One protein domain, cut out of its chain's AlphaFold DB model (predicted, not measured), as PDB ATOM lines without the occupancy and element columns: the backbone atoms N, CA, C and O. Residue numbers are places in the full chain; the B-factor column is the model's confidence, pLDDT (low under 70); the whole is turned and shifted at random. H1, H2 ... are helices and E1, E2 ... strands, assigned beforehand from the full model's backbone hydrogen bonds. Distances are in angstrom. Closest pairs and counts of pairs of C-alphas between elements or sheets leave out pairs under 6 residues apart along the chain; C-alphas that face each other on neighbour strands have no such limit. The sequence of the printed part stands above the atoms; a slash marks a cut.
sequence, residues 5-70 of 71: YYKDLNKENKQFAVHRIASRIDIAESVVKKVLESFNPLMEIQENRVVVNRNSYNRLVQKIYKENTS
ATOM      1  N   TYR A   5     113.758 123.203 207.110       96.06
ATOM      2  CA  TYR A   5     113.151 122.082 206.407       96.06
ATOM      3  C   TYR A   5     114.220 121.228 205.723       96.06
ATOM      4  O   TYR A   5     115.206 121.751 205.208       96.06
ATOM      5  N   TYR A   6     114.001 119.913 205.654       96.12
ATOM      6  CA  TYR A   6     114.925 118.982 204.997       96.12
ATOM      7  C   TYR A   6     115.350 119.439 203.592       96.12
ATOM      8  O   TYR A   6     116.529 119.367 203.247       96.12
ATOM      9  N   LYS A   7     114.416 119.946 202.779       96.12
ATOM     10  CA  LYS A   7     114.698 120.430 201.418       96.12
ATOM     11  C   LYS A   7     115.695 121.596 201.389       96.12
ATOM     12  O   LYS A   7     116.428 121.714 200.408       96.12
ATOM     13  N   ASP A   8     115.749 122.386 202.459       96.12
ATOM     14  CA  ASP A   8     116.566 123.594 202.588       96.12
ATOM     15  C   ASP A   8     117.930 123.299 203.243       96.12
ATOM     16  O   ASP A   8     118.796 124.168 203.315       96.12
ATOM     17  N   LEU A   9     118.164 122.058 203.688       93.81
ATOM     18  CA  LEU A   9     119.484 121.612 204.122       93.81
ATOM     19  C   LEU A   9     120.476 121.560 202.952       93.81
ATOM     20  O   LEU A   9     120.132 121.211 201.815       93.81
ATOM     21  N   ASN A  10     121.748 121.819 203.264       94.62
ATOM     22  CA  ASN A  10     122.847 121.574 202.336       94.62
ATOM     23  C   ASN A  10     123.007 120.062 202.050       94.62
ATOM     24  O   ASN A  10     122.433 119.204 202.727       94.62
ATOM     25  N   LYS A  11     123.782 119.722 201.015       95.19
ATOM     26  CA  LYS A  11     123.949 118.333 200.552       95.19
ATOM     27  C   LYS A  11     124.512 117.406 201.636       95.19
ATOM     28  O   LYS A  11     124.033 116.283 201.770       95.19
ATOM     29  N   GLU A  12     125.484 117.889 202.404       94.12
ATOM     30  CA  GLU A  12     126.129 117.145 203.489       94.12
ATOM     31  C   GLU A  12     125.136 116.822 204.612       94.12
ATOM     32  O   GLU A  12     124.948 115.662 204.962       94.12
ATOM     33  N   ASN A  13     124.396 117.821 205.092       94.25
ATOM     34  CA  ASN A  13     123.379 117.663 206.127       94.25
ATOM     35  C   ASN A  13     122.219 116.769 205.676       94.25
ATOM     36  O   ASN A  13     121.676 116.021 206.486       94.25
ATOM     37  N   LYS A  14     121.848 116.800 204.387       96.25
ATOM     38  CA  LYS A  14     120.868 115.859 203.823       96.25
ATOM     39  C   LYS A  14     121.374 114.424 203.891       96.25
ATOM     40  O   LYS A  14     120.660 113.560 204.392       96.25
ATOM     41  N   GLN A  15     122.597 114.174 203.420       96.94
ATOM     42  CA  GLN A  15     123.214 112.846 203.484       96.94
ATOM     43  C   GLN A  15     123.352 112.368 204.929       96.94
ATOM     44  O   GLN A  15     122.983 111.239 205.238       96.94
ATOM     45  N   PHE A  16     123.782 113.250 205.828       96.56
ATOM     46  CA  PHE A  16     123.889 112.955 207.247       96.56
ATOM     47  C   PHE A  16     122.537 112.577 207.867       96.56
ATOM     48  O   PHE A  16     122.438 111.576 208.576       96.56
ATOM     49  N   ALA A  17     121.477 113.335 207.568       96.50
ATOM     50  CA  ALA A  17     120.132 113.045 208.050       96.50
ATOM     51  C   ALA A  17     119.602 111.702 207.541       96.50
ATOM     52  O   ALA A  17     119.092 110.908 208.335       96.50
ATOM     53  N   VAL A  18     119.768 111.434 206.242       98.12
ATOM     54  CA  VAL A  18     119.399 110.159 205.617       98.12
ATOM     55  C   VAL A  18     120.116 109.007 206.310       98.12
ATOM     56  O   VAL A  18     119.446 108.114 206.822       98.12
ATOM     57  N   HIS A  19     121.446 109.068 206.394       97.94
ATOM     58  CA  HIS A  19     122.266 108.020 206.994       97.94
ATOM     59  C   HIS A  19     121.862 107.748 208.447       97.94
ATOM     60  O   HIS A  19     121.560 106.620 208.823       97.94
ATOM     61  N   ARG A  20     121.758 108.796 209.275       96.19
ATOM     62  CA  ARG A  20     121.428 108.646 210.701       96.19
ATOM     63  C   ARG A  20     120.044 108.052 210.930       96.19
ATOM     64  O   ARG A  20     119.881 107.248 211.846       96.19
ATOM     65  N   ILE A  21     119.048 108.463 210.146       96.56
ATOM     66  CA  ILE A  21     117.686 107.938 210.272       96.56
ATOM     67  C   ILE A  21     117.640 106.492 209.774       96.56
ATOM     68  O   ILE A  21     117.116 105.646 210.492       96.56
ATOM     69  N   ALA A  22     118.239 106.206 208.615       97.81
ATOM     70  CA  ALA A  22     118.339 104.869 208.035       97.81
ATOM     71  C   ALA A  22     118.984 103.866 208.997       97.81
ATOM     72  O   ALA A  22     118.366 102.856 209.326       97.81
ATOM     73  N   SER A  23     120.159 104.188 209.545       96.94
ATOM     74  CA  SER A  23     120.846 103.327 210.514       96.94
ATOM     75  C   SER A  23     120.059 103.131 211.809       96.94
ATOM     76  O   SER A  23     120.189 102.100 212.457       96.94
ATOM     77  N   ARG A  24     119.249 104.114 212.223       95.81
ATOM     78  CA  ARG A  24     118.474 104.034 213.471       95.81
ATOM     79  C   ARG A  24     117.277 103.089 213.372       95.81
ATOM     80  O   ARG A  24     116.877 102.541 214.395       95.81
ATOM     81  N   ILE A  25     116.672 102.968 212.194       95.81
ATOM     82  CA  ILE A  25     115.445 102.179 211.981       95.81
ATOM     83  C   ILE A  25     115.666 100.948 211.096       95.81
ATOM     84  O   ILE A  25     114.693 100.268 210.787       95.81
ATOM     85  N   ASP A  26     116.920 100.688 210.717       96.50
ATOM     86  CA  ASP A  26     117.363  99.560 209.892       96.50
ATOM     87  C   ASP A  26     116.633  99.466 208.539       96.50
ATOM     88  O   ASP A  26     116.038  98.456 208.176       96.50
ATOM     89  N   ILE A  27     116.621 100.579 207.796       96.81
ATOM     90  CA  ILE A  27     115.996 100.679 206.466       96.81
ATOM     91  C   ILE A  27     116.988 101.276 205.472       96.81
ATOM     92  O   ILE A  27     117.786 102.143 205.822       96.81
ATOM     93  N   ALA A  28     116.902 100.851 204.209       97.31
ATOM     94  CA  ALA A  28     117.731 101.365 203.128       97.31
ATOM     95  C   ALA A  28     117.661 102.900 203.002       97.31
ATOM     96  O   ALA A  28     116.584 103.505 202.958       97.31
ATOM     97  N   GLU A  29     118.828 103.534 202.853       98.00
ATOM     98  CA  GLU A  29     118.956 104.990 202.709       98.00
ATOM     99  C   GLU A  29     118.141 105.554 201.538       98.00
ATOM    100  O   GLU A  29     117.623 106.666 201.628       98.00
ATOM    101  N   SER A  30     117.975 104.793 200.453       97.38
ATOM    102  CA  SER A  30     117.176 105.192 199.288       97.38
ATOM    103  C   SER A  30     115.701 105.422 199.640       97.38
ATOM    104  O   SER A  30     115.120 106.426 199.218       97.38
ATOM    105  N   VAL A  31     115.113 104.545 200.457       97.56
ATOM    106  CA  VAL A  31     113.724 104.653 200.928       97.56
ATOM    107  C   VAL A  31     113.587 105.849 201.866       97.56
ATOM    108  O   VAL A  31     112.711 106.697 201.681       97.56
ATOM    109  N   VAL A  32     114.501 105.975 202.833       97.94
ATOM    110  CA  VAL A  32     114.515 107.097 203.785       97.94
ATOM    111  C   VAL A  32     114.650 108.432 203.058       97.94
ATOM    112  O   VAL A  32     113.882 109.354 203.327       97.94
ATOM    113  N   LYS A  33     115.572 108.530 202.095       98.12
ATOM    114  CA  LYS A  33     115.777 109.722 201.267       98.12
ATOM    115  C   LYS A  33     114.502 110.114 200.526       98.12
ATOM    116  O   LYS A  33     114.083 111.264 200.633       98.12
ATOM    117  N   LYS A  34     113.853 109.166 199.842       97.44
ATOM    118  CA  LYS A  34     112.596 109.405 199.113       97.44
ATOM    119  C   LYS A  34     111.499 109.944 200.036       97.44
ATOM    120  O   LYS A  34     110.786 110.896 199.702       97.44
ATOM    121  N   VAL A  35     111.370 109.372 201.232       97.88
ATOM    122  CA  VAL A  35     110.374 109.842 202.199       97.88
ATOM    123  C   VAL A  35     110.742 111.209 202.770       97.88
ATOM    124  O   VAL A  35     109.856 112.050 202.879       97.88
ATOM    125  N   LEU A  36     112.011 111.481 203.076       97.50
ATOM    126  CA  LEU A  36     112.458 112.797 203.545       97.50
ATOM    127  C   LEU A  36     112.236 113.896 202.497       97.50
ATOM    128  O   LEU A  36     111.772 114.978 202.852       97.50
ATOM    129  N   GLU A  37     112.486 113.610 201.218       97.00
ATOM    130  CA  GLU A  37     112.226 114.532 200.103       97.00
ATOM    131  C   GLU A  37     110.731 114.857 199.960       97.00
ATOM    132  O   GLU A  37     110.376 116.013 199.739       97.00
ATOM    133  N   SER A  38     109.847 113.870 200.153       96.38
ATOM    134  CA  SER A  38     108.392 114.072 200.039       96.38
ATOM    135  C   SER A  38     107.720 114.617 201.305       96.38
ATOM    136  O   SER A  38     106.741 115.353 201.220       96.38
ATOM    137  N   PHE A  39     108.173 114.208 202.492       96.50
ATOM    138  CA  PHE A  39     107.604 114.618 203.780       96.50
ATOM    139  C   PHE A  39     108.144 115.974 204.228       96.50
ATOM    140  O   PHE A  39     107.440 116.708 204.916       96.50
ATOM    141  N   ASN A  40     109.377 116.294 203.827       96.69
ATOM    142  CA  ASN A  40     110.067 117.542 204.114       96.69
ATOM    143  C   ASN A  40     109.953 117.988 205.589       96.69
ATOM    144  O   ASN A  40     109.415 119.061 205.872       96.69
ATOM    145  N   PRO A  41     110.412 117.171 206.556       96.00
ATOM    146  CA  PRO A  41     110.275 117.518 207.962       96.00
ATOM    147  C   PRO A  41     111.173 118.694 208.343       96.00
ATOM    148  O   PRO A  41     112.275 118.861 207.817       96.00
ATOM    149  N   LEU A  42     110.701 119.473 209.313       95.81
ATOM    150  CA  LEU A  42     111.515 120.450 210.022       95.81
ATOM    151  C   LEU A  42     112.521 119.707 210.915       95.81
ATOM    152  O   LEU A  42     112.118 118.846 211.706       95.81
ATOM    153  N   MET A  43     113.805 120.027 210.791       94.56
ATOM    154  CA  MET A  43     114.875 119.395 211.556       94.56
ATOM    155  C   MET A  43     116.028 120.354 211.844       94.56
ATOM    156  O   MET A  43     116.148 121.424 211.249       94.56
ATOM    157  N   GLU A  44     116.889 119.939 212.758       93.50
ATOM    158  CA  GLU A  44     118.128 120.627 213.088       93.50
ATOM    159  C   GLU A  44     119.281 119.620 213.104       93.50
ATOM    160  O   GLU A  44     119.110 118.471 213.519       93.50
ATOM    161  N   ILE A  45     120.454 120.052 212.643       90.81
ATOM    162  CA  ILE A  45     121.694 119.288 212.762       90.81
ATOM    163  C   ILE A  45     122.521 119.912 213.887       90.81
ATOM    164  O   ILE A  45     122.966 121.049 213.759       90.81
ATOM    165  N   GLN A  46     122.712 119.181 214.984       89.81
ATOM    166  CA  GLN A  46     123.499 119.622 216.143       89.81
ATOM    167  C   GLN A  46     124.608 118.618 216.420       89.81
ATOM    168  O   GLN A  46     124.293 117.471 216.718       89.81
ATOM    169  N   GLU A  47     125.878 119.031 216.341       83.00
ATOM    170  CA  GLU A  47     127.033 118.243 216.818       83.00
ATOM    171  C   GLU A  47     126.941 116.738 216.467       83.00
ATOM    172  O   GLU A  47     127.023 115.859 217.327       83.00
ATOM    173  N   ASN A  48     126.692 116.420 215.191       82.94
ATOM    174  CA  ASN A  48     126.478 115.053 214.686       82.94
ATOM    175  C   ASN A  48     125.194 114.355 215.176       82.94
ATOM    176  O   ASN A  48     125.127 113.126 215.325       82.94
ATOM    177  N   ARG A  49     124.120 115.105 215.384       90.38
ATOM    178  CA  ARG A  49     122.781 114.585 215.671       90.38
ATOM    179  C   ARG A  49     121.766 115.242 214.761       90.38
ATOM    180  O   ARG A  49     121.903 116.401 214.396       90.38
ATOM    181  N   VAL A  50     120.740 114.473 214.424       93.38
ATOM    182  CA  VAL A  50     119.569 114.954 213.695       93.38
ATOM    183  C   VAL A  50     118.459 115.094 214.719       93.38
ATOM    184  O   VAL A  50     118.014 114.102 215.300       93.38
ATOM    185  N   VAL A  51     118.048 116.328 214.977       94.06
ATOM    186  CA  VAL A  51     116.981 116.660 215.914       94.06
ATOM    187  C   VAL A  51     115.710 116.890 215.113       94.06
ATOM    188  O   VAL A  51     115.655 117.732 214.220       94.06
ATOM    189  N   VAL A  52     114.672 116.124 215.433       93.56
ATOM    190  CA  VAL A  52     113.342 116.233 214.829       93.56
ATOM    191  C   VAL A  52     112.329 116.238 215.961       93.56
ATOM    192  O   VAL A  52     112.465 115.480 216.923       93.56
ATOM    193  N   ASN A  53     111.288 117.067 215.852       93.81
ATOM    194  CA  ASN A  53     110.177 117.014 216.799       93.81
ATOM    195  C   ASN A  53     109.617 115.581 216.881       93.81
ATOM    196  O   ASN A  53     109.375 114.954 215.851       93.81
ATOM    197  N   ARG A  54     109.364 115.080 218.097       93.75
ATOM    198  CA  ARG A  54     108.927 113.694 218.340       93.75
ATOM    199  C   ARG A  54     107.710 113.281 217.503       93.75
ATOM    200  O   ARG A  54     107.703 112.188 216.946       93.75
ATOM    201  N   ASN A  55     106.704 114.147 217.378       95.12
ATOM    202  CA  ASN A  55     105.499 113.842 216.602       95.12
ATOM    203  C   ASN A  55     105.812 113.753 215.104       95.12
ATOM    204  O   ASN A  55     105.347 112.836 214.427       95.12
ATOM    205  N   SER A  56     106.638 114.671 214.600       94.25
ATOM    206  CA  SER A  56     107.117 114.643 213.216       94.25
ATOM    207  C   SER A  56     107.979 113.411 212.940       94.25
ATOM    208  O   SER A  56     107.821 112.795 211.891       94.25
ATOM    209  N   TYR A  57     108.831 113.012 213.886       96.06
ATOM    210  CA  TYR A  57     109.653 111.808 213.780       96.06
ATOM    211  C   TYR A  57     108.796 110.539 213.720       96.06
ATOM    212  O   TYR A  57     108.986 109.716 212.831       96.06
ATOM    213  N   ASN A  58     107.796 110.400 214.595       96.88
ATOM    214  CA  ASN A  58     106.901 109.240 214.575       96.88
ATOM    215  C   ASN A  58     106.145 109.123 213.242       96.88
ATOM    216  O   ASN A  58     106.075 108.040 212.663       96.88
ATOM    217  N   ARG A  59     105.621 110.243 212.722       97.31
ATOM    218  CA  ARG A  59     104.947 110.287 211.412       97.31
ATOM    219  C   ARG A  59     105.900 109.962 210.262       97.31
ATOM    220  O   ARG A  59     105.526 109.228 209.353       97.31
ATOM    221  N   LEU A  60     107.126 110.486 210.315       97.00
ATOM    222  CA  LEU A  60     108.176 110.182 209.347       97.00
ATOM    223  C   LEU A  60     108.455 108.677 209.315       97.00
ATOM    224  O   LEU A  60     108.381 108.076 208.250       97.00
ATOM    225  N   VAL A  61     108.703 108.061 210.471       96.88
ATOM    226  CA  VAL A  61     108.998 106.625 210.582       96.88
ATOM    227  C   VAL A  61     107.839 105.770 210.067       96.88
ATOM    228  O   VAL A  61     108.066 104.856 209.281       96.88
ATOM    229  N   GLN A  62     106.592 106.099 210.419       97.06
ATOM    230  CA  GLN A  62     105.413 105.409 209.874       97.06
ATOM    231  C   GLN A  62     105.363 105.475 208.342       97.06
ATOM    232  O   GLN A  62     105.061 104.480 207.683       97.06
ATOM    233  N   LYS A  63     105.680 106.640 207.766       96.94
ATOM    234  CA  LYS A  63     105.698 106.834 206.313       96.94
ATOM    235  C   LYS A  63     106.844 106.059 205.650       96.94
ATOM    236  O   LYS A  63     106.629 105.501 204.581       96.94
ATOM    237  N   ILE A  64     108.011 105.974 206.297       97.62
ATOM    238  CA  ILE A  64     109.146 105.159 205.834       97.62
ATOM    239  C   ILE A  64     108.779 103.675 205.812       97.62
ATOM    240  O   ILE A  64     108.975 103.036 204.784       97.62
ATOM    241  N   TYR A  65     108.208 103.132 206.891       96.69
ATOM    242  CA  TYR A  65     107.802 101.724 206.909       96.69
ATOM    243  C   TYR A  65     106.775 101.411 205.823       96.69
ATOM    244  O   TYR A  65     106.927 100.416 205.122       96.69
ATOM    245  N   LYS A  66     105.780 102.290 205.630       95.69
ATOM    246  CA  LYS A  66     104.785 102.135 204.561       95.69
ATOM    247  C   LYS A  66     105.433 102.100 203.174       95.69
ATOM    248  O   LYS A  66     105.075 101.250 202.361       95.69
ATOM    249  N   GLU A  67     106.367 103.009 202.904       94.25
ATOM    250  CA  GLU A  67     107.100 103.047 201.635       94.25
ATOM    251  C   GLU A  67     107.945 101.780 201.440       94.25
ATOM    252  O   GLU A  67     107.914 101.194 200.365       94.25
ATOM    253  N   ASN A  68     108.633 101.316 202.487       92.25
ATOM    254  CA  ASN A  68     109.481 100.125 202.442       92.25
ATOM    255  C   ASN A  68     108.693  98.840 202.154       92.25
ATOM    256  O   ASN A  68     109.171  97.987 201.427       92.25
ATOM    257  N   THR A  69     107.486  98.701 202.711       88.25
ATOM    258  CA  THR A  69     106.596  97.557 202.438       88.25
ATOM    259  C   THR A  69     105.878  97.636 201.089       88.25
ATOM    260  O   THR A  69     105.206  96.686 200.709       88.25
ATOM    261  N   SER A  70     105.942  98.783 200.404       70.69
ATOM    262  CA  SER A  70     105.328  98.966 199.077       70.69
ATOM    263  C   SER A  70     106.272  98.584 197.926       70.69
ATOM    264  O   SER A  70     105.896  98.747 196.765       70.69
TER     265      SER A  70
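AT A GLANCE: This is residues 5 to 70 of the 71 residues of an uncharacterized protein of Flavobacteriaceae bacterium (ex Bugula neritina AB1) (UniProt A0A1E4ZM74). Three helices set crosswise make a small body in which H2 sits between H1 and H3, and a two-stranded hairpin, E1 and E2, packs on residues 13 to 21 of H1. The centres of the three helices make a triangle, and H3 follows directly on the hairpin and runs away from it. The printed part has 66 residues, with three named helices and two named strands in the order H1, H2, E1, E2, H3; the sheet is E1 - E2, antiparallel, and the class is mostly helix. The whole is compact, with a radius of gyration of the C-alphas of 10.7 A and spans of 32 by 22 by 19 A.

HOW THE PARTS SIT: Along the printed part, H1, residues 11 to 25, comes first, and a tight link of 3 residues joins it to H2, residues 29 to 39. H1 touches H2 with residues 18 to 22 alone, and their closest C-alphas, those of Ala 22 and Glu 29, are 5.4 A apart. The two run opposite ways at a steep tilt of 69.7 degrees, only just short of about perpendicular. E1, residues 42 to 46, and E2, residues 49 to 52, form a hairpin, antiparallel with 156 degrees between their directions. Across it N 44 and O 51 are 2.9 A apart and N 49 and O 46 are 2.7 A apart, both within hydrogen-bond range. The closest C-alphas of H1 and E2, those of Ala 17 and Val 50, are 6.0 A apart; the closest of H1 and E1, those of Asn 13 and Ile 45, are 7.0 A apart. H2 and E2 are apart. H3, residues 54 to 68, touches H2, with the C-alphas of Val 35 and Ile 64 closest at 6.1 A; they run opposite ways at a steep tilt of 57 degrees. H1 and H3 are close but not clearly touching: their closest C-alphas, those of Ile 25 and Val 61, are 8.0 A apart, and their lines stand about perpendicular at 80 degrees. In H1, H2 and H3 every O i to N i+4 pair is within hydrogen-bond range.

IN THESE COORDINATES: H1 begins at C-alpha 11, (123.949, 118.333, 200.552), and is 21.5 A long to C-alpha 25. H2, residues 29 to 39, measures 14.9 A. E1, residues 42 to 46, measures 13.5 A and E2, residues 49 to 52, 9.6 A; E2 begins at C-alpha 49, (122.781, 114.585, 215.671). H3, residues 54 to 68, is 20.9 A long and ends at C-alpha 68, (109.481, 100.125, 202.442).

THE WHOLE: The two C-alphas farthest apart, those of Glu 47 and Ser 70, are 34.0 A apart. The printed part, residues 5 to 70, has no cut, and its four links between named elements are tight. The mean pLDDT of the printed part is 94.9, and no printed residue is under 70.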